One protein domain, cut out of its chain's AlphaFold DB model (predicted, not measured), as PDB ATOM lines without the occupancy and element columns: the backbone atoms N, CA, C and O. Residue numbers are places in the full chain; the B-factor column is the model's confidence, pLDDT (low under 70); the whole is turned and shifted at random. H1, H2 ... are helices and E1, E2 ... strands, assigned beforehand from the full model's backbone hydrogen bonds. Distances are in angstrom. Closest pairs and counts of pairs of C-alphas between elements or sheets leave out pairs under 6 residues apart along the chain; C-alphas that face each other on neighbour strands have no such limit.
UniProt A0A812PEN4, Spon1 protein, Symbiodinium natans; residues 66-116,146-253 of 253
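This is residues 66 to 116 and 146 to 253 of the 253 residues of the protein "Spon1 protein" of Symbiodinium natans (UniProt A0A812PEN4). With little regular structure, the domain is a long rod: a curled ribbon of four antiparallel strands in the order E1 E3 E6 E4, then a thin tail after E6 leading to H1, where residues 237 to 245 stick out. The printed part has 159 residues, 43 in named elements, mostly strand: E1 E2 E3 E4 E5 E6 H1. It is extended, radius of gyration of the C-alphas 25.1 A, spanning 91 by 26 by 24 A.

E1, residues 96 to 101, begins at C-alpha 96 (144.359, 118.860, 177.288) and runs on into E2, residues 104 to 106. E3, residues 147 to 157, is 28.7 A long. E4, residues 194 to 199, runs on into E5, residues 202 to 204. E6 is residues 215 to 223, 22.5 A. H1, residues 239 to 243, ends at C-alpha 243 (204.621, 114.114, 223.282).

Within hydrogen-bond range are N 98 and O 154 between E1 and E3, 2.8 A, N 148 and O 220 between E3 and E6, 2.8 A, and N 194 and O 223 between E6 and E4, 2.7 A. H1 is not on the sheet; 0 of 1 O i to N i+4 and 0 of 2 O i to N i+3 pairs are within range.

Residues 117 to 145 are cut out, a gap of 4.9 A between C-alphas 116 and 146. Links E3 to E4 and E6 to H1 are long. pLDDT is under 70 in 56 residues, among them 228 to 253.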
ATOM      1  N   GLU A  66     171.597 105.859 204.238       79.44
ATOM      2  CA  GLU A  66     170.173 105.883 203.914       79.44
ATOM      3  C   GLU A  66     170.033 106.117 202.415       79.44
ATOM      4  O   GLU A  66     170.685 107.001 201.861       79.44
ATOM      5  N   ASP A  67     169.171 105.343 201.763       84.81
ATOM      6  CA  ASP A  67     168.810 105.560 200.366       84.81
ATOM      7  C   ASP A  67     167.879 106.775 200.234       84.81
ATOM      8  O   ASP A  67     167.161 107.165 201.160       84.81
ATOM      9  N   CYS A  68     167.861 107.369 199.044       85.69
ATOM     10  CA  CYS A  68     166.912 108.425 198.732       85.69
ATOM     11  C   CYS A  68     165.470 107.911 198.785       85.69
ATOM     12  O   CYS A  68     165.135 106.894 198.176       85.69
ATOM     13  N   GLU A  69     164.593 108.675 199.430       87.62
ATOM     14  CA  GLU A  69     163.175 108.353 199.554       87.62
ATOM     15  C   GLU A  69     162.341 109.407 198.819       87.62
ATOM     16  O   GLU A  69     162.366 110.594 199.161       87.62
ATOM     17  N   LEU A  70     161.590 108.976 197.805       88.00
ATOM     18  CA  LEU A  70     160.617 109.817 197.106       88.00
ATOM     19  C   LEU A  70     159.240 109.638 197.730       88.00
ATOM     20  O   LEU A  70     158.852 108.528 198.083       88.00
ATOM     21  N   ALA A  71     158.486 110.729 197.811       90.06
ATOM     22  CA  ALA A  71     157.081 110.657 198.165       90.06
ATOM     23  C   ALA A  71     156.297 109.863 197.110       90.06
ATOM     24  O   ALA A  71     156.683 109.795 195.936       90.06
ATOM     25  N   GLU A  72     155.152 109.331 197.529       91.19
ATOM     26  CA  GLU A  72     154.150 108.832 196.596       91.19
ATOM     27  C   GLU A  72     153.722 109.938 195.626       91.19
ATOM     28  O   GLU A  72     153.692 111.127 195.966       91.19
ATOM     29  N   TRP A  73     153.401 109.534 194.399       87.44
ATOM     30  CA  TRP A  73     152.872 110.455 193.401       87.44
ATOM     31  C   TRP A  73     151.538 111.033 193.855       87.44
ATOM     32  O   TRP A  73     150.666 110.299 194.319       87.44
ATOM     33  N   ALA A  74     151.346 112.335 193.641       86.12
ATOM     34  CA  ALA A  74     150.014 112.912 193.698       86.12
ATOM     35  C   ALA A  74     149.088 112.165 192.723       86.12
ATOM     36  O   ALA A  74     149.485 111.801 191.610       86.12
ATOM     37  N   GLU A  75     147.849 111.923 193.150       85.06
ATOM     38  CA  GLU A  75     146.857 111.260 192.308       85.06
ATOM     39  C   GLU A  75     146.608 112.062 191.032       85.06
ATOM     40  O   GLU A  75     146.547 113.296 191.045       85.06
ATOM     41  N   TRP A  76     146.427 111.350 189.918       80.50
ATOM     42  CA  TRP A  76     146.015 112.013 188.691       80.50
ATOM     43  C   TRP A  76     144.628 112.634 188.897       80.50
ATOM     44  O   TRP A  76     143.706 111.949 189.343       80.50
ATOM     45  N   PRO A  77     144.423 113.892 188.497       70.50
ATOM     46  CA  PRO A  77     143.093 114.477 188.499       70.50
ATOM     47  C   PRO A  77     142.181 113.703 187.550       70.50
ATOM     48  O   PRO A  77     142.528 113.430 186.398       70.50
ATOM     49  N   LEU A  78     141.002 113.355 188.064       63.47
ATOM     50  CA  LEU A  78     140.030 112.489 187.398       63.47
ATOM     51  C   LEU A  78     139.118 113.234 186.412       63.47
ATOM     52  O   LEU A  78     138.461 112.592 185.599       63.47
ATOM     53  N   ALA A  79     139.061 114.567 186.477       60.06
ATOM     54  CA  ALA A  79     138.151 115.368 185.667       60.06
ATOM     55  C   ALA A  79     138.777 116.694 185.230       60.06
ATOM     56  O   ALA A  79     139.612 117.282 185.920       60.06
ATOM     57  N   CYS A  80     138.329 117.174 184.075       59.56
ATOM     58  CA  CYS A  80     138.559 118.537 183.643       59.56
ATOM     59  C   CYS A  80     137.635 119.471 184.455       59.56
ATOM     60  O   CYS A  80     136.426 119.235 184.513       59.56
ATOM     61  N   VAL A  81     138.178 120.492 185.128       58.56
ATOM     62  CA  VAL A  81     137.373 121.470 185.889       58.56
ATOM     63  C   VAL A  81     137.543 122.874 185.313       58.56
ATOM     64  O   VAL A  81     138.657 123.333 185.084       58.56
ATOM     65  N   HIS A  82     136.422 123.569 185.093       55.34
ATOM     66  CA  HIS A  82     136.412 124.953 184.601       55.34
ATOM     67  C   HIS A  82     136.734 125.992 185.696       55.34
ATOM     68  O   HIS A  82     136.946 127.161 185.376       55.34
ATOM     69  N   GLU A  83     136.779 125.596 186.975       54.66
ATOM     70  CA  GLU A  83     137.077 126.480 188.109       54.66
ATOM     71  C   GLU A  83     138.491 126.247 188.667       54.66
ATOM     72  O   GLU A  83     138.859 125.170 189.137       54.66
ATOM     73  N   VAL A  84     139.297 127.305 188.582       52.94
ATOM     74  CA  VAL A  84     140.751 127.336 188.776       52.94
ATOM     75  C   VAL A  84     141.125 127.412 190.262       52.94
ATOM     76  O   VAL A  84     141.564 128.458 190.736       52.94
ATOM     77  N   GLN A  85     140.966 126.323 191.017       52.38
ATOM     78  CA  GLN A  85     141.487 126.260 192.397       52.38
ATOM     79  C   GLN A  85     142.525 125.166 192.651       52.38
ATOM     80  O   GLN A  85     143.201 125.220 193.673       52.38
ATOM     81  N   LEU A  86     142.725 124.217 191.733       52.69
ATOM     82  CA  LEU A  86     143.717 123.152 191.905       52.69
ATOM     83  C   LEU A  86     144.594 123.054 190.655       52.69
ATOM     84  O   LEU A  86     144.101 122.847 189.549       52.69
ATOM     85  N   LEU A  87     145.903 123.232 190.852       52.22
ATOM     86  CA  LEU A  87     146.954 123.281 189.827       52.22
ATOM     87  C   LEU A  87     147.073 122.013 188.966       52.22
ATOM     88  O   LEU A  87     147.753 122.059 187.952       52.22
ATOM     89  N   SER A  88     146.394 120.920 189.322       52.06
ATOM     90  CA  SER A  88     146.535 119.633 188.645       52.06
ATOM     91  C   SER A  88     145.445 119.342 187.604       52.06
ATOM     92  O   SER A  88     145.645 118.476 186.764       52.06
ATOM     93  N   ALA A  89     144.310 120.046 187.597       60.28
ATOM     94  CA  ALA A  89     143.150 119.697 186.771       60.28
ATOM     95  C   ALA A  89     143.440 119.534 185.266       60.28
ATOM     96  O   ALA A  89     144.126 120.354 184.659       60.28
ATOM     97  N   CYS A  90     142.834 118.512 184.649       66.69
ATOM     98  CA  CYS A  90     142.872 118.334 183.200       66.69
ATOM     99  C   CYS A  90     142.371 119.600 182.486       66.69
ATOM    100  O   CYS A  90     141.283 120.092 182.798       66.69
ATOM    101  N   SER A  91     143.129 120.107 181.510       63.56
ATOM    102  CA  SER A  91     142.667 121.209 180.658       63.56
ATOM    103  C   SER A  91     141.369 120.819 179.938       63.56
ATOM    104  O   SER A  91     141.344 119.846 179.188       63.56
ATOM    105  N   CYS A  92     140.290 121.581 180.162       62.50
ATOM    106  CA  CYS A  92     138.993 121.386 179.497       62.50
ATOM    107  C   CYS A  92     139.002 121.775 178.010       62.50
ATOM    108  O   CYS A  92     138.057 121.451 177.291       62.50
ATOM    109  N   ASP A  93     140.046 122.473 177.558       64.62
ATOM    110  CA  ASP A  93     140.242 122.808 176.152       64.62
ATOM    111  C   ASP A  93     140.645 121.572 175.326       64.62
ATOM    112  O   ASP A  93     140.944 120.493 175.841       64.62
ATOM    113  N   CYS A  94     140.677 121.738 174.008       70.81
ATOM    114  CA  CYS A  94     141.118 120.711 173.072       70.81
ATOM    115  C   CYS A  94     142.554 120.245 173.364       70.81
ATOM    116  O   CYS A  94     143.449 121.079 173.488       70.81
ATOM    117  N   PHE A  95     142.790 118.928 173.359       74.25
ATOM    118  CA  PHE A  95     144.131 118.331 173.505       74.25
ATOM    119  C   PHE A  95     144.780 118.650 174.863       74.25
ATOM    120  O   PHE A  95     145.964 118.967 174.960       74.25
ATOM    121  N   GLY A  96     143.968 118.588 175.919       73.56
ATOM    122  CA  GLY A  96     144.359 118.860 177.288       73.56
ATOM    123  C   GLY A  96     145.374 117.864 177.845       73.56
ATOM    124  O   GLY A  96     145.336 116.658 177.571       73.56
ATOM    125  N   VAL A  97     146.251 118.395 178.693       78.44
ATOM    126  CA  VAL A  97     147.196 117.639 179.517       78.44
ATOM    127  C   VAL A  97     146.791 117.732 180.985       78.44
ATOM    128  O   VAL A  97     146.148 118.697 181.408       78.44
ATOM    129  N   LYS A  98     147.163 116.711 181.750       78.12
ATOM    130  CA  LYS A  98     147.134 116.691 183.211       78.12
ATOM    131  C   LYS A  98     148.557 116.524 183.725       78.12
ATOM    132  O   LYS A  98     149.394 115.932 183.041       78.12
ATOM    133  N   GLU A  99     148.792 117.003 184.936       82.00
ATOM    134  CA  GLU A  99     150.096 116.985 185.595       82.00
ATOM    135  C   GLU A  99     149.963 116.392 186.998       82.00
ATOM    136  O   GLU A  99     148.930 116.552 187.660       82.00
ATOM    137  N   ARG A 100     151.004 115.691 187.445       81.94
ATOM    138  CA  ARG A 100     151.166 115.288 188.841       81.94
ATOM    139  C   ARG A 100     152.610 115.463 189.284       81.94
ATOM    140  O   ARG A 100     153.536 115.328 188.483       81.94
ATOM    141  N   HIS A 101     152.783 115.683 190.580       85.19
ATOM    142  CA  HIS A 101     154.078 115.887 191.214       85.19
ATOM    143  C   HIS A 101     154.311 114.884 192.347       85.19
ATOM    144  O   HIS A 101     153.378 114.292 192.898       85.19
ATOM    145  N   ARG A 102     155.576 114.724 192.718       87.88
ATOM    146  CA  ARG A 102     156.030 114.152 193.983       87.88
ATOM    147  C   ARG A 102     157.272 114.905 194.432       87.88
ATOM    148  O   ARG A 102     157.987 115.482 193.622       87.88
ATOM    149  N   ARG A 103     157.553 114.847 195.725       85.31
ATOM    150  CA  ARG A 103     158.706 115.515 196.335       85.31
ATOM    151  C   ARG A 103     159.684 114.512 196.917       85.31
ATOM    152  O   ARG A 103     159.350 113.338 197.083       85.31
ATOM    153  N   ILE A 104     160.862 114.989 197.291       85.81
ATOM    154  CA  ILE A 104     161.849 114.166 197.984       85.81
ATOM    155  C   ILE A 104     161.571 114.235 199.482       85.81
ATOM    156  O   ILE A 104     161.429 115.316 200.055       85.81
ATOM    157  N   LEU A 105     161.451 113.073 200.116       82.44
ATOM    158  CA  LEU A 105     161.281 112.965 201.563       82.44
ATOM    159  C   LEU A 105     162.634 112.908 202.269       82.44
ATOM    160  O   LEU A 105     162.778 113.458 203.361       82.44
ATOM    161  N   ARG A 106     163.630 112.284 201.630       81.69
ATOM    162  CA  ARG A 106     164.955 112.054 202.205       81.69
ATOM    163  C   ARG A 106     166.017 112.016 201.124       81.69
ATOM    164  O   ARG A 106     165.831 111.354 200.107       81.69
ATOM    165  N   PHE A 107     167.130 112.701 201.365       81.38
ATOM    166  CA  PHE A 107     168.319 112.554 200.535       81.38
ATOM    167  C   PHE A 107     169.118 111.334 200.958       81.38
ATOM    168  O   PHE A 107     169.128 110.973 202.133       81.38
ATOM    169  N   ALA A 108     169.791 110.735 199.983       80.50
ATOM    170  CA  ALA A 108     170.745 109.687 200.251       80.50
ATOM    171  C   ALA A 108     171.903 110.228 201.099       80.50
ATOM    172  O   ALA A 108     172.276 111.397 200.961       80.50
ATOM    173  N   THR A 109     172.446 109.394 201.980       75.88
ATOM    174  CA  THR A 109     173.554 109.757 202.871       75.88
ATOM    175  C   THR A 109     174.642 108.698 202.833       75.88
ATOM    176  O   THR A 109     174.325 107.512 202.779       75.88
ATOM    177  N   GLY A 110     175.911 109.112 202.918       72.00
ATOM    178  CA  GLY A 110     177.037 108.178 202.822       72.00
ATOM    179  C   GLY A 110     176.997 107.421 201.493       72.00
ATOM    180  O   GLY A 110     176.837 108.040 200.445       72.00
ATOM    181  N   ASP A 111     177.048 106.090 201.560       72.44
ATOM    182  CA  ASP A 111     176.981 105.196 200.394       72.44
ATOM    183  C   ASP A 111     175.543 104.857 199.942       72.44
ATOM    184  O   ASP A 111     175.330 104.008 199.071       72.44
ATOM    185  N   GLY A 112     174.533 105.514 200.518       78.31
ATOM    186  CA  GLY A 112     173.138 105.335 200.130       78.31
ATOM    187  C   GLY A 112     172.863 105.697 198.665       78.31
ATOM    188  O   GLY A 112     173.468 106.592 198.070       78.31
ATOM    189  N   LYS A 113     171.887 105.024 198.055       83.75
ATOM    190  CA  LYS A 113     171.516 105.206 196.646       83.75
ATOM    191  C   LYS A 113     170.782 106.524 196.431       83.75
ATOM    192  O   LYS A 113     169.696 106.745 196.966       83.75
ATOM    193  N   SER A 114     171.325 107.391 195.574       84.81
ATOM    194  CA  SER A 114     170.666 108.645 195.188       84.81
ATOM    195  C   SER A 114     169.336 108.404 194.473       84.81
ATOM    196  O   SER A 114     169.144 107.383 193.812       84.81
ATOM    197  N   CYS A 115     168.435 109.388 194.499       85.25
ATOM    198  CA  CYS A 115     167.218 109.324 193.701       85.25
ATOM    199  C   CYS A 115     167.564 109.199 192.214       85.25
ATOM    200  O   CYS A 115     168.261 110.045 191.660       85.25
ATOM    201  N   GLY A 116     167.089 108.126 191.579       78.94
ATOM    202  CA  GLY A 116     167.415 107.815 190.187       78.94
ATOM    203  C   GLY A 116     168.631 106.913 189.987       78.94
ATOM    204  O   GLY A 116     168.876 106.514 188.850       78.94
ATOM    205  N   GLY A 146     169.710 107.217 185.029       77.12
ATOM    206  CA  GLY A 146     170.333 107.670 186.290       77.12
ATOM    207  C   GLY A 146     169.607 108.809 187.030       77.12
ATOM    208  O   GLY A 146     170.193 109.448 187.901       77.12
ATOM    209  N   PHE A 147     168.343 109.073 186.688       86.12
ATOM    210  CA  PHE A 147     167.495 110.094 187.302       86.12
ATOM    211  C   PHE A 147     166.128 109.535 187.704       86.12
ATOM    212  O   PHE A 147     165.666 108.516 187.185       86.12
ATOM    213  N   ALA A 148     165.442 110.245 188.597       89.19
ATOM    214  CA  ALA A 148     164.037 110.034 188.922       89.19
ATOM    215  C   ALA A 148     163.194 111.244 188.488       89.19
ATOM    216  O   ALA A 148     163.655 112.378 188.535       89.19
ATOM    217  N   ALA A 149     161.948 111.019 188.063       90.56
ATOM    218  CA  ALA A 149     161.009 112.106 187.773       90.56
ATOM    219  C   ALA A 149     160.428 112.694 189.068       90.56
ATOM    220  O   ALA A 149     160.106 111.927 189.976       90.56
ATOM    221  N   LEU A 150     160.260 114.015 189.133       88.31
ATOM    222  CA  LEU A 150     159.557 114.718 190.221       88.31
ATOM    223  C   LEU A 150     158.211 115.290 189.770       88.31
ATOM    224  O   LEU A 150     157.289 115.419 190.565       88.31
ATOM    225  N   GLU A 151     158.076 115.547 188.475       88.25
ATOM    226  CA  GLU A 151     156.861 116.050 187.846       88.25
ATOM    227  C   GLU A 151     156.684 115.313 186.526       88.25
ATOM    228  O   GLU A 151     157.658 115.121 185.787       88.25
ATOM    229  N   GLU A 152     155.463 114.892 186.222       88.56
ATOM    230  CA  GLU A 152     155.148 114.269 184.945       88.56
ATOM    231  C   GLU A 152     153.784 114.676 184.410       88.56
ATOM    232  O   GLU A 152     152.848 114.980 185.154       88.56
ATOM    233  N   ILE A 153     153.685 114.628 183.083       85.75
ATOM    234  CA  ILE A 153     152.473 114.957 182.349       85.75
ATOM    235  C   ILE A 153     151.963 113.786 181.532       85.75
ATOM    236  O   ILE A 153     152.718 112.923 181.068       85.75
ATOM    237  N   SER A 154     150.653 113.796 181.331       85.56
ATOM    238  CA  SER A 154     149.943 112.839 180.498       85.56
ATOM    239  C   SER A 154     148.769 113.520 179.800       85.56
ATOM    240  O   SER A 154     148.255 114.541 180.264       85.56
ATOM    241  N   ALA A 155     148.323 112.953 178.680       81.31
ATOM    242  CA  ALA A 155     147.100 113.387 178.020       81.31
ATOM    243  C   ALA A 155     145.876 113.152 178.916       81.31
ATOM    244  O   ALA A 155     145.813 112.184 179.680       81.31
ATOM    245  N   CYS A 156     144.883 114.031 178.810       75.69
ATOM    246  CA  CYS A 156     143.646 113.885 179.569       75.69
ATOM    247  C   CYS A 156     142.364 114.147 178.768       75.69
ATOM    248  O   CYS A 156     141.324 113.632 179.167       75.69
ATOM    249  N   ASN A 157     142.413 114.890 177.653       71.06
ATOM    250  CA  ASN A 157     141.254 115.072 176.771       71.06
ATOM    251  C   ASN A 157     141.662 115.475 175.335       71.06
ATOM    252  O   ASN A 157     142.327 116.497 175.179       71.06
ATOM    253  N   PRO A 158     141.224 114.775 174.275       65.31
ATOM    254  CA  PRO A 158     140.563 113.469 174.310       65.31
ATOM    255  C   PRO A 158     141.555 112.370 174.715       65.31
ATOM    256  O   PRO A 158     142.731 112.429 174.347       65.31
ATOM    257  N   LEU A 159     141.102 111.367 175.471       65.94
ATOM    258  CA  LEU A 159     141.879 110.139 175.646       65.94
ATOM    259  C   LEU A 159     141.774 109.276 174.382       65.94
ATOM    260  O   LEU A 159     140.980 109.543 173.478       65.94
ATOM    261  N   ALA A 160     142.598 108.230 174.293       63.41
ATOM    262  CA  ALA A 160     142.579 107.319 173.156       63.41
ATOM    263  C   ALA A 160     141.178 106.699 172.966       63.41
ATOM    264  O   ALA A 160     140.754 105.862 173.758       63.41
ATOM    265  N   GLY A 161     140.487 107.103 171.896       61.84
ATOM    266  CA  GLY A 161     139.131 106.652 171.562       61.84
ATOM    267  C   GLY A 161     138.024 107.682 171.807       61.84
ATOM    268  O   GLY A 161     136.912 107.474 171.322       61.84
ATOM    269  N   ASP A 162     138.317 108.798 172.478       68.06
ATOM    270  CA  ASP A 162     137.352 109.879 172.681       68.06
ATOM    271  C   ASP A 162     137.267 110.790 171.446       68.06
ATOM    272  O   ASP A 162     138.265 111.087 170.785       68.06
ATOM    273  N   MET A 163     136.060 111.274 171.141       63.00
ATOM    274  CA  MET A 163     135.848 112.257 170.076       63.00
ATOM    275  C   MET A 163     136.086 113.674 170.624       63.00
ATOM    276  O   MET A 163     135.451 114.042 171.617       63.00
ATOM    277  N   PRO A 164     136.959 114.496 170.007       65.25
ATOM    278  CA  PRO A 164     137.219 115.849 170.486       65.25
ATOM    279  C   PRO A 164     135.964 116.736 170.383       65.25
ATOM    280  O   PRO A 164     135.129 116.525 169.495       65.25
ATOM    281  N   PRO A 165     135.824 117.767 171.241       68.31
ATOM    282  CA  PRO A 165     134.728 118.722 171.140       68.31
ATOM    283  C   PRO A 165     134.599 119.349 169.731       68.31
ATOM    284  O   PRO A 165     135.611 119.687 169.115       68.31
ATOM    285  N   PRO A 166     133.376 119.602 169.214       65.31
ATOM    286  CA  PRO A 166     133.167 120.078 167.836       65.31
ATOM    287  C   PRO A 166     133.837 121.424 167.520       65.31
ATOM    288  O   PRO A 166     134.165 121.715 166.371       65.31
ATOM    289  N   HIS A 167     134.044 122.258 168.544       72.75
ATOM    290  CA  HIS A 167     134.673 123.572 168.423       72.75
ATOM    291  C   HIS A 167     136.202 123.505 168.290       72.75
ATOM    292  O   HIS A 167     136.822 124.528 168.008       72.75
ATOM    293  N   CYS A 168     136.812 122.322 168.432       69.56
ATOM    294  CA  CYS A 168     138.252 122.133 168.257       69.56
ATOM    295  C   CYS A 168     138.738 122.374 166.818       69.56
ATOM    296  O   CYS A 168     139.950 122.458 166.608       69.56
ATOM    297  N   GLY A 169     137.796 122.571 165.875       62.81
ATOM    298  CA  GLY A 169     137.979 123.148 164.535       62.81
ATOM    299  C   GLY A 169     138.931 122.358 163.632       62.81
ATOM    300  O   GLY A 169     139.673 121.525 164.109       62.81
ATOM    301  N   PRO A 170     138.978 122.582 162.312       62.88
ATOM    302  CA  PRO A 170     139.996 121.967 161.463       62.88
ATOM    303  C   PRO A 170     141.316 122.742 161.608       62.88
ATOM    304  O   PRO A 170     141.560 123.720 160.905       62.88
ATOM    305  N   LEU A 171     142.167 122.330 162.545       64.31
ATOM    306  CA  LEU A 171     143.555 122.793 162.634       64.31
ATOM    307  C   LEU A 171     144.479 121.714 162.054       64.31
ATOM    308  O   LEU A 171     144.153 120.529 162.104       64.31
ATOM    309  N   PRO A 172     145.643 122.086 161.498       77.06
ATOM    310  CA  PRO A 172     146.614 121.095 161.057       77.06
ATOM    311  C   PRO A 172     147.061 120.224 162.239       77.06
ATOM    312  O   PRO A 172     147.326 120.727 163.337       77.06
ATOM    313  N   LYS A 173     147.161 118.911 162.002       81.88
ATOM    314  CA  LYS A 173     147.729 117.950 162.951       81.88
ATOM    315  C   LYS A 173     149.160 118.349 163.289       81.88
ATOM    316  O   LYS A 173     149.988 118.512 162.392       81.88
ATOM    317  N   ARG A 174     149.464 118.446 164.580       86.56
ATOM    318  CA  ARG A 174     150.816 118.731 165.061       86.56
ATOM    319  C   ARG A 174     151.088 117.938 166.337       86.56
ATOM    320  O   ARG A 174     150.277 118.020 167.257       86.56
ATOM    321  N   PRO A 175     152.187 117.170 166.410       87.62
ATOM    322  CA  PRO A 175     152.572 116.505 167.646       87.62
ATOM    323  C   PRO A 175     153.017 117.527 168.694       87.62
ATOM    324  O   PRO A 175     153.413 118.648 168.363       87.62
ATOM    325  N   CYS A 176     152.946 117.120 169.953       88.12
ATOM    326  CA  CYS A 176     153.494 117.888 171.049       88.12
ATOM    327  C   CYS A 176     155.024 117.945 170.951       88.12
ATOM    328  O   CYS A 176     155.661 117.017 170.452       88.12
ATOM    329  N   ASP A 177     155.608 119.037 171.432       90.81
ATOM    330  CA  ASP A 177     157.052 119.242 171.483       90.81
ATOM    331  C   ASP A 177     157.445 119.789 172.856       90.81
ATOM    332  O   ASP A 177     156.894 120.795 173.319       90.81
ATOM    333  N   PHE A 178     158.410 119.135 173.498       90.62
ATOM    334  CA  PHE A 178     159.017 119.625 174.730       90.62
ATOM    335  C   PHE A 178     160.051 120.710 174.424       90.62
ATOM    336  O   PHE A 178     160.694 120.722 173.374       90.62
ATOM    337  N   SER A 179     160.267 121.619 175.368       91.25
ATOM    338  CA  SER A 179     161.488 122.414 175.366       91.25
ATOM    339  C   SER A 179     162.702 121.501 175.581       91.25
ATOM    340  O   SER A 179     162.569 120.413 176.155       91.25
ATOM    341  N   PRO A 180     163.913 121.956 175.216       93.62
ATOM    342  CA  PRO A 180     165.120 121.402 175.810       93.62
ATOM    343  C   PRO A 180     165.010 121.410 177.340       93.62
ATOM    344  O   PRO A 180     164.313 122.255 177.917       93.62
ATOM    345  N   TRP A 181     165.698 120.471 177.984       92.69
ATOM    346  CA  TRP A 181     165.908 120.534 179.424       92.69
ATOM    347  C   TRP A 181     166.635 121.825 179.790       92.69
ATOM    348  O   TRP A 181     167.528 122.262 179.065       92.69
ATOM    349  N   GLY A 182     166.241 122.431 180.908       89.62
ATOM    350  CA  GLY A 182     167.074 123.423 181.565       89.62
ATOM    351  C   GLY A 182     168.377 122.799 182.062       89.62
ATOM    352  O   GLY A 182     168.503 121.572 182.160       89.62
ATOM    353  N   GLU A 183     169.332 123.661 182.392       92.31
ATOM    354  CA  GLU A 183     170.531 123.246 183.113       92.31
ATOM    355  C   GLU A 183     170.144 122.594 184.443       92.31
ATOM    356  O   GLU A 183     169.107 122.914 185.037       92.31
ATOM    357  N   TRP A 184     170.991 121.679 184.907       91.06
ATOM    358  CA  TRP A 184     170.887 121.196 186.273       91.06
ATOM    359  C   TRP A 184     171.087 122.361 187.244       91.06
ATOM    360  O   TRP A 184     171.946 123.220 187.036       91.06
ATOM    361  N   GLY A 185     170.264 122.391 188.286       86.88
ATOM    362  CA  GLY A 185     170.442 123.285 189.418       86.88
ATOM    363  C   GLY A 185     171.749 123.002 190.154       86.88
ATOM    364  O   GLY A 185     172.452 122.030 189.876       86.88
ATOM    365  N   GLU A 186     172.073 123.863 191.115       87.31
ATOM    366  CA  GLU A 186     173.231 123.634 191.973       87.31
ATOM    367  C   GLU A 186     173.078 122.310 192.726       87.31
ATOM    368  O   GLU A 186     171.989 121.956 193.185       87.31
ATOM    369  N   CYS A 187     174.180 121.570 192.844       86.56
ATOM    370  CA  CYS A 187     174.170 120.347 193.624       86.56
ATOM    371  C   CYS A 187     173.929 120.681 195.095       86.56
ATOM    372  O   CYS A 187     174.596 121.549 195.657       86.56
ATOM    373  N   SER A 188     173.014 119.952 195.732       80.44
ATOM    374  CA  SER A 188     172.690 120.155 197.142       80.44
ATOM    375  C   SER A 188     173.896 119.938 198.058       80.44
ATOM    376  O   SER A 188     173.911 120.489 199.154       80.44
ATOM    377  N   ALA A 189     174.887 119.155 197.620       76.19
ATOM    378  CA  ALA A 189     176.143 118.919 198.317       76.19
ATOM    379  C   ALA A 189     177.326 119.004 197.347       76.19
ATOM    380  O   ALA A 189     177.254 118.561 196.206       76.19
ATOM    381  N   THR A 190     178.451 119.547 197.795       77.88
ATOM    382  CA  THR A 190     179.670 119.581 196.974       77.88
ATOM    383  C   THR A 190     180.485 118.290 197.060       77.88
ATOM    384  O   THR A 190     181.409 118.114 196.268       77.88
ATOM    385  N   CYS A 191     180.177 117.428 198.032       74.19
ATOM    386  CA  CYS A 191     180.910 116.213 198.360       74.19
ATOM    387  C   CYS A 191     180.019 115.208 199.134       74.19
ATOM    388  O   CYS A 191     178.932 115.592 199.563       74.19
ATOM    389  N   ASP A 192     180.466 113.955 199.288       69.62
ATOM    390  CA  ASP A 192     179.770 112.808 199.916       69.62
ATOM    391  C   ASP A 192     178.368 112.516 199.354       69.62
ATOM    392  O   ASP A 192     177.511 111.938 200.024       69.62
ATOM    393  N   GLY A 193     178.128 112.907 198.102       75.12
ATOM    394  CA  GLY A 193     176.843 112.731 197.445       75.12
ATOM    395  C   GLY A 193     175.840 113.840 197.779       75.12
ATOM    396  O   GLY A 193     175.602 114.230 198.919       75.12
ATOM    397  N   GLY A 194     175.207 114.351 196.734       77.44
ATOM    398  CA  GLY A 194     174.137 115.336 196.775       77.44
ATOM    399  C   GLY A 194     173.139 115.082 195.659       77.44
ATOM    400  O   GLY A 194     173.227 114.091 194.931       77.44
ATOM    401  N   MET A 195     172.175 115.980 195.513       82.94
ATOM    402  CA  MET A 195     171.169 115.906 194.464       82.94
ATOM    403  C   MET A 195     171.004 117.238 193.760       82.94
ATOM    404  O   MET A 195     171.195 118.299 194.349       82.94
ATOM    405  N   GLN A 196     170.650 117.171 192.486       86.75
ATOM    406  CA  GLN A 196     170.360 118.339 191.667       86.75
ATOM    407  C   GLN A 196     169.147 118.065 190.797       86.75
ATOM    408  O   GLN A 196     168.901 116.926 190.388       86.75
ATOM    409  N   GLU A 197     168.416 119.129 190.491       89.94
ATOM    410  CA  GLU A 197     167.167 119.066 189.747       89.94
ATOM    411  C   GLU A 197     167.241 119.858 188.455       89.94
ATOM    412  O   GLU A 197     167.961 120.849 188.351       89.94
ATOM    413  N   ARG A 198     166.468 119.433 187.463       91.50
ATOM    414  CA  ARG A 198     166.232 120.208 186.249       91.50
ATOM    415  C   ARG A 198     164.781 120.087 185.829       91.50
ATOM    416  O   ARG A 198     164.148 119.054 186.046       91.50
ATOM    417  N   ALA A 199     164.297 121.114 185.146       90.25
ATOM    418  CA  ALA A 199     162.963 121.129 184.569       90.25
ATOM    419  C   ALA A 199     162.989 121.463 183.076       90.25
ATOM    420  O   ALA A 199     163.924 122.076 182.554       90.25
ATOM    421  N   ARG A 200     161.929 121.060 182.390       91.19
ATOM    422  CA  ARG A 200     161.566 121.467 181.032       91.19
ATOM    423  C   ARG A 200     160.081 121.805 181.012       91.19
ATOM    424  O   ARG A 200     159.381 121.591 181.989       91.19
ATOM    425  N   HIS A 201     159.587 122.309 179.893       85.06
ATOM    426  CA  HIS A 201     158.165 122.600 179.725       85.06
ATOM    427  C   HIS A 201     157.666 122.125 178.363       85.06
ATOM    428  O   HIS A 201     158.450 121.804 177.468       85.06
ATOM    429  N   ILE A 202     156.348 122.111 178.175       85.38
ATOM    430  CA  ILE A 202     155.755 121.930 176.850       85.38
ATOM    431  C   ILE A 202     156.038 123.192 176.029       85.38
ATOM    432  O   ILE A 202     155.506 124.264 176.316       85.38
ATOM    433  N   ARG A 203     156.877 123.075 174.996       85.00
ATOM    434  CA  ARG A 203     157.165 124.175 174.065       85.00
ATOM    435  C   ARG A 203     155.998 124.389 173.112       85.00
ATOM    436  O   ARG A 203     155.637 125.530 172.834       85.00
ATOM    437  N   THR A 204     155.438 123.299 172.595       82.69
ATOM    438  CA  THR A 204     154.299 123.346 171.679       82.69
ATOM    439  C   THR A 204     153.302 122.251 172.053       82.69
ATOM    440  O   THR A 204     153.663 121.082 171.945       82.69
ATOM    441  N   PRO A 205     152.061 122.577 172.455       79.56
ATOM    442  CA  PRO A 205     151.042 121.560 172.684       79.56
ATOM    443  C   PRO A 205     150.652 120.884 171.365       79.56
ATOM    444  O   PRO A 205     150.742 121.493 170.279       79.56
ATOM    445  N   ASN A 206     150.204 119.632 171.459       80.81
ATOM    446  CA  ASN A 206     149.652 118.922 170.314       80.81
ATOM    447  C   ASN A 206     148.347 119.566 169.832       80.81
ATOM    448  O   ASN A 206     147.664 120.293 170.551       80.81
ATOM    449  N   SER A 207     148.013 119.293 168.578       78.56
ATOM    450  CA  SER A 207     146.714 119.602 167.992       78.56
ATOM    451  C   SER A 207     146.192 118.395 167.224       78.56
ATOM    452  O   SER A 207     146.960 117.708 166.540       78.56
ATOM    453  N   HIS A 208     144.875 118.189 167.284       73.38
ATOM    454  CA  HIS A 208     144.164 117.073 166.642       73.38
ATOM    455  C   HIS A 208     144.708 115.723 167.105       73.38
ATOM    456  O   HIS A 208     145.109 115.571 168.255       73.38
ATOM    457  N   ASP A 209     144.795 114.762 166.191       72.88
ATOM    458  CA  ASP A 209     145.404 113.447 166.405       72.88
ATOM    459  C   ASP A 209     146.946 113.508 166.446       72.88
ATOM    460  O   ASP A 209     147.641 112.555 166.073       72.88
ATOM    461  N   GLY A 210     147.515 114.668 166.778       79.81
ATOM    462  CA  GLY A 210     148.930 114.816 167.076       79.81
ATOM    463  C   GLY A 210     149.264 114.116 168.387       79.81
ATOM    464  O   GLY A 210     148.511 114.233 169.351       79.81
ATOM    465  N   ALA A 211     150.398 113.411 168.428       85.56
ATOM    466  CA  ALA A 211     150.840 112.712 169.633       85.56
ATOM    467  C   ALA A 211     150.935 113.697 170.817       85.56
ATOM    468  O   ALA A 211     151.580 114.740 170.656       85.56
ATOM    469  N   PRO A 212     150.290 113.410 171.963       83.56
ATOM    470  CA  PRO A 212     150.364 114.266 173.141       83.56
ATOM    471  C   PRO A 212     151.756 114.215 173.774       83.56
ATOM    472  O   PRO A 212     152.540 113.303 173.509       83.56
ATOM    473  N   CYS A 213     152.072 115.203 174.613       85.88
ATOM    474  CA  CYS A 213     153.270 115.109 175.436       85.88
ATOM    475  C   CYS A 213     153.016 114.140 176.592       85.88
ATOM    476  O   CYS A 213     152.064 114.306 177.353       85.88
ATOM    477  N   GLU A 214     153.911 113.171 176.742       87.69
ATOM    478  CA  GLU A 214     153.924 112.226 177.852       87.69
ATOM    479  C   GLU A 214     155.341 112.139 178.421       87.69
ATOM    480  O   GLU A 214     156.327 112.129 177.675       87.69
ATOM    481  N   GLY A 215     155.445 112.095 179.749       89.44
ATOM    482  CA  GLY A 215     156.710 111.917 180.460       89.44
ATOM    483  C   GLY A 215     157.068 113.074 181.397       89.44
ATOM    484  O   GLY A 215     156.223 113.922 181.690       89.44
ATOM    485  N   PRO A 216     158.318 113.110 181.894       90.88
ATOM    486  CA  PRO A 216     158.686 114.004 182.982       90.88
ATOM    487  C   PRO A 216     158.832 115.455 182.525       90.88
ATOM    488  O   PRO A 216     159.385 115.717 181.449       90.88
ATOM    489  N   LEU A 217     158.391 116.383 183.369       89.38
ATOM    490  CA  LEU A 217     158.680 117.816 183.280       89.38
ATOM    491  C   LEU A 217     159.769 118.248 184.262       89.38
ATOM    492  O   LEU A 217     160.511 119.174 183.943       89.38
ATOM    493  N   ALA A 218     159.970 117.500 185.347       89.75
ATOM    494  CA  ALA A 218     161.073 117.688 186.282       89.75
ATOM    495  C   ALA A 218     161.777 116.361 186.585       89.75
ATOM    496  O   ALA A 218     161.145 115.303 186.676       89.75
ATOM    497  N   GLN A 219     163.098 116.421 186.732       91.69
ATOM    498  CA  GLN A 219     163.955 115.284 187.057       91.69
ATOM    499  C   GLN A 219     164.943 115.643 188.158       91.69
ATOM    500  O   GLN A 219     165.396 116.782 188.237       91.69
ATOM    501  N   ILE A 220     165.331 114.631 188.929       88.19
ATOM    502  CA  ILE A 220     166.390 114.676 189.932       88.19
ATOM    503  C   ILE A 220     167.422 113.590 189.667       88.19
ATOM    504  O   ILE A 220     167.067 112.483 189.262       88.19
ATOM    505  N   GLN A 221     168.686 113.893 189.932       87.25
ATOM    506  CA  GLN A 221     169.771 112.919 189.902       87.25
ATOM    507  C   GLN A 221     170.760 113.150 191.043       87.25
ATOM    508  O   GLN A 221     170.800 114.237 191.630       87.25
ATOM    509  N   GLY A 222     171.597 112.146 191.303       84.75
ATOM    510  CA  GLY A 222     172.763 112.291 192.168       84.75
ATOM    511  C   GLY A 222     173.831 113.218 191.570       84.75
ATOM    512  O   GLY A 222     173.999 113.315 190.351       84.75
ATOM    513  N   CYS A 223     174.568 113.905 192.432       85.81
ATOM    514  CA  CYS A 223     175.717 114.745 192.094       85.81
ATOM    515  C   CYS A 223     176.684 114.812 193.285       85.81
ATOM    516  O   CYS A 223     176.448 114.163 194.296       85.81
ATOM    517  N   GLY A 224     177.789 115.557 193.182       78.19
ATOM    518  CA  GLY A 224     178.659 115.803 194.343       78.19
ATOM    519  C   GLY A 224     179.320 114.547 194.928       78.19
ATOM    520  O   GLY A 224     179.579 114.504 196.119       78.19
ATOM    521  N   PHE A 225     179.592 113.523 194.115       75.19
ATOM    522  CA  PHE A 225     180.124 112.221 194.559       75.19
ATOM    523  C   PHE A 225     181.584 112.234 195.045       75.19
ATOM    524  O   PHE A 225     182.153 111.176 195.281       75.19
ATOM    525  N   GLY A 226     182.241 113.394 195.103       70.44
ATOM    526  CA  GLY A 226     183.607 113.453 195.621       70.44
ATOM    527  C   GLY A 226     183.585 113.311 197.133       70.44
ATOM    528  O   GLY A 226     182.753 113.954 197.756       70.44
ATOM    529  N   ASP A 227     184.491 112.538 197.724       70.06
ATOM    530  CA  ASP A 227     184.567 112.443 199.182       70.06
ATOM    531  C   ASP A 227     184.755 113.838 199.784       70.06
ATOM    532  O   ASP A 227     185.644 114.605 199.377       70.06
ATOM    533  N   CYS A 228     183.934 114.188 200.772       66.75
ATOM    534  CA  CYS A 228     184.270 115.312 201.619       66.75
ATOM    535  C   CYS A 228     185.588 114.929 202.265       66.75
ATOM    536  O   CYS A 228     185.746 113.786 202.691       66.75
ATOM    537  N   VAL A 229     186.556 115.850 202.305       65.38
ATOM    538  CA  VAL A 229     187.846 115.580 202.942       65.38
ATOM    539  C   VAL A 229     187.534 115.167 204.375       65.38
ATOM    540  O   VAL A 229     187.290 116.016 205.238       65.38
ATOM    541  N   GLN A 230     187.485 113.849 204.604       54.59
ATOM    542  CA  GLN A 230     187.425 113.221 205.906       54.59
ATOM    543  C   GLN A 230     188.445 114.003 206.695       54.59
ATOM    544  O   GLN A 230     189.574 114.147 206.214       54.59
ATOM    545  N   ARG A 231     188.035 114.617 207.814       48.00
ATOM    546  CA  ARG A 231     188.967 115.329 208.689       48.00
ATOM    547  C   ARG A 231     190.148 114.397 208.846       48.00
ATOM    548  O   ARG A 231     190.017 113.391 209.536       48.00
ATOM    549  N   VAL A 232     191.243 114.697 208.144       43.56
ATOM    550  CA  VAL A 232     192.425 113.858 208.181       43.56
ATOM    551  C   VAL A 232     192.777 113.905 209.646       43.56
ATOM    552  O   VAL A 232     193.133 114.968 210.173       43.56
ATOM    553  N   CYS A 233     192.564 112.792 210.345       47.41
ATOM    554  CA  CYS A 233     193.209 112.599 211.616       47.41
ATOM    555  C   CYS A 233     194.671 112.723 211.239       47.41
ATOM    556  O   CYS A 233     195.188 111.842 210.567       47.41
ATOM    557  N   LYS A 234     195.282 113.885 211.519       42.25
ATOM    558  CA  LYS A 234     196.706 114.096 211.282       42.25
ATOM    559  C   LYS A 234     197.373 112.879 211.883       42.25
ATOM    560  O   LYS A 234     197.284 112.721 213.101       42.25
ATOM    561  N   ASP A 235     197.945 112.035 211.032       46.19
ATOM    562  CA  ASP A 235     198.542 110.785 211.455       46.19
ATOM    563  C   ASP A 235     199.386 111.070 212.698       46.19
ATOM    564  O   ASP A 235     200.313 111.892 212.677       46.19
ATOM    565  N   CYS A 236     199.055 110.424 213.821       53.00
ATOM    566  CA  CYS A 236     199.858 110.499 215.045       53.00
ATOM    567  C   CYS A 236     201.196 109.720 214.862       53.00
ATOM    568  O   CYS A 236     201.799 109.262 215.840       53.00
ATOM    569  N   ASP A 237     201.680 109.581 213.619       54.00
ATOM    570  CA  ASP A 237     202.900 108.875 213.217       54.00
ATOM    571  C   ASP A 237     204.170 109.701 213.396       54.00
ATOM    572  O   ASP A 237     205.267 109.149 213.484       54.00
ATOM    573  N   SER A 238     204.059 111.021 213.565       55.06
ATOM    574  CA  SER A 238     205.220 111.804 213.981       55.06
ATOM    575  C   SER A 238     205.449 111.675 215.493       55.06
ATOM    576  O   SER A 238     204.558 111.898 216.319       55.06
ATOM    577  N   ALA A 239     206.690 111.376 215.890       53.53
ATOM    578  CA  ALA A 239     207.115 111.315 217.295       53.53
ATOM    579  C   ALA A 239     206.827 112.620 218.078       53.53
ATOM    580  O   ALA A 239     206.737 112.612 219.308       53.53
ATOM    581  N   GLN A 240     206.639 113.732 217.361       54.81
ATOM    582  CA  GLN A 240     206.243 115.035 217.891       54.81
ATOM    583  C   GLN A 240     204.786 115.058 218.392       54.81
ATOM    584  O   GLN A 240     204.518 115.665 219.429       54.81
ATOM    585  N   ALA A 241     203.863 114.341 217.736       49.56
ATOM    586  CA  ALA A 241     202.448 114.284 218.116       49.56
ATOM    587  C   ALA A 241     202.209 113.493 219.418       49.56
ATOM    588  O   ALA A 241     201.365 113.868 220.236       49.56
ATOM    589  N   ARG A 242     203.015 112.450 219.675       54.34
ATOM    590  CA  ARG A 242     202.909 111.606 220.885       54.34
ATOM    591  C   ARG A 242     203.268 112.349 222.176       54.34
ATOM    592  O   ARG A 242     202.725 112.041 223.233       54.34
ATOM    593  N   ARG A 243     204.156 113.348 222.107       54.78
ATOM    594  CA  ARG A 243     204.621 114.114 223.282       54.78
ATOM    595  C   ARG A 243     203.652 115.210 223.731       54.78
ATOM    596  O   ARG A 243     203.718 115.630 224.882       54.78
ATOM    597  N   ALA A 244     202.746 115.653 222.862       52.16
ATOM    598  CA  ALA A 244     201.896 116.810 223.129       52.16
ATOM    599  C   ALA A 244     200.568 116.485 223.849       52.16
ATOM    600  O   ALA A 244     199.866 117.413 224.234       52.16
ATOM    601  N   ARG A 245     200.195 115.206 224.053       54.03
ATOM    602  CA  ARG A 245     198.855 114.811 224.565       54.03
ATOM    603  C   ARG A 245     197.694 115.497 223.807       54.03
ATOM    604  O   ARG A 245     196.685 115.856 224.401       54.03
ATOM    605  N   VAL A 246     197.843 115.683 222.492       50.78
ATOM    606  CA  VAL A 246     196.814 116.300 221.624       50.78
ATOM    607  C   VAL A 246     195.966 115.249 220.889       50.78
ATOM    608  O   VAL A 246     194.876 115.570 220.430       50.78
ATOM    609  N   CYS A 247     196.387 113.981 220.827       51.19
ATOM    610  CA  CYS A 247     195.561 112.914 220.249       51.19
ATOM    611  C   CYS A 247     194.463 112.521 221.273       51.19
ATOM    612  O   CYS A 247     194.703 111.714 222.171       51.19
ATOM    613  N   LYS A 248     193.269 113.131 221.185       45.69
ATOM    614  CA  LYS A 248     192.041 112.604 221.811       45.69
ATOM    615  C   LYS A 248     191.458 111.530 220.891       45.69
ATOM    616  O   LYS A 248     191.405 111.734 219.684       45.69
ATOM    617  N   ALA A 249     191.066 110.402 221.478       42.84
ATOM    618  CA  ALA A 249     190.506 109.248 220.783       42.84
ATOM    619  C   ALA A 249     189.333 109.632 219.865       42.84
ATOM    620  O   ALA A 249     188.486 110.442 220.247       42.84
ATOM    621  N   CYS A 250     189.289 109.021 218.680       46.28
ATOM    622  CA  CYS A 250     188.119 109.057 217.808       46.28
ATOM    623  C   CYS A 250     186.972 108.308 218.508       46.28
ATOM    624  O   CYS A 250     187.175 107.151 218.883       46.28
ATOM    625  N   PRO A 251     185.795 108.915 218.732       38.19
ATOM    626  CA  PRO A 251     184.646 108.171 219.222       38.19
ATOM    627  C   PRO A 251     183.965 107.475 218.039       38.19
ATOM    628  O   PRO A 251     183.486 108.157 217.136       38.19
ATOM    629  N   GLY A 252     183.930 106.138 218.054       47.00
ATOM    630  CA  GLY A 252     183.177 105.345 217.071       47.00
ATOM    631  C   GLY A 252     183.722 103.957 216.711       47.00
ATOM    632  O   GLY A 252     183.302 103.425 215.692       47.00
ATOM    633  N   SER A 253     184.647 103.388 217.494       36.59
ATOM    634  CA  SER A 253     185.028 101.966 217.410       36.59
ATOM    635  C   SER A 253     183.980 101.056 218.039       36.59
ATOM    636  O   SER A 253     183.599 101.390 219.189       36.59
TER     637      SER A 253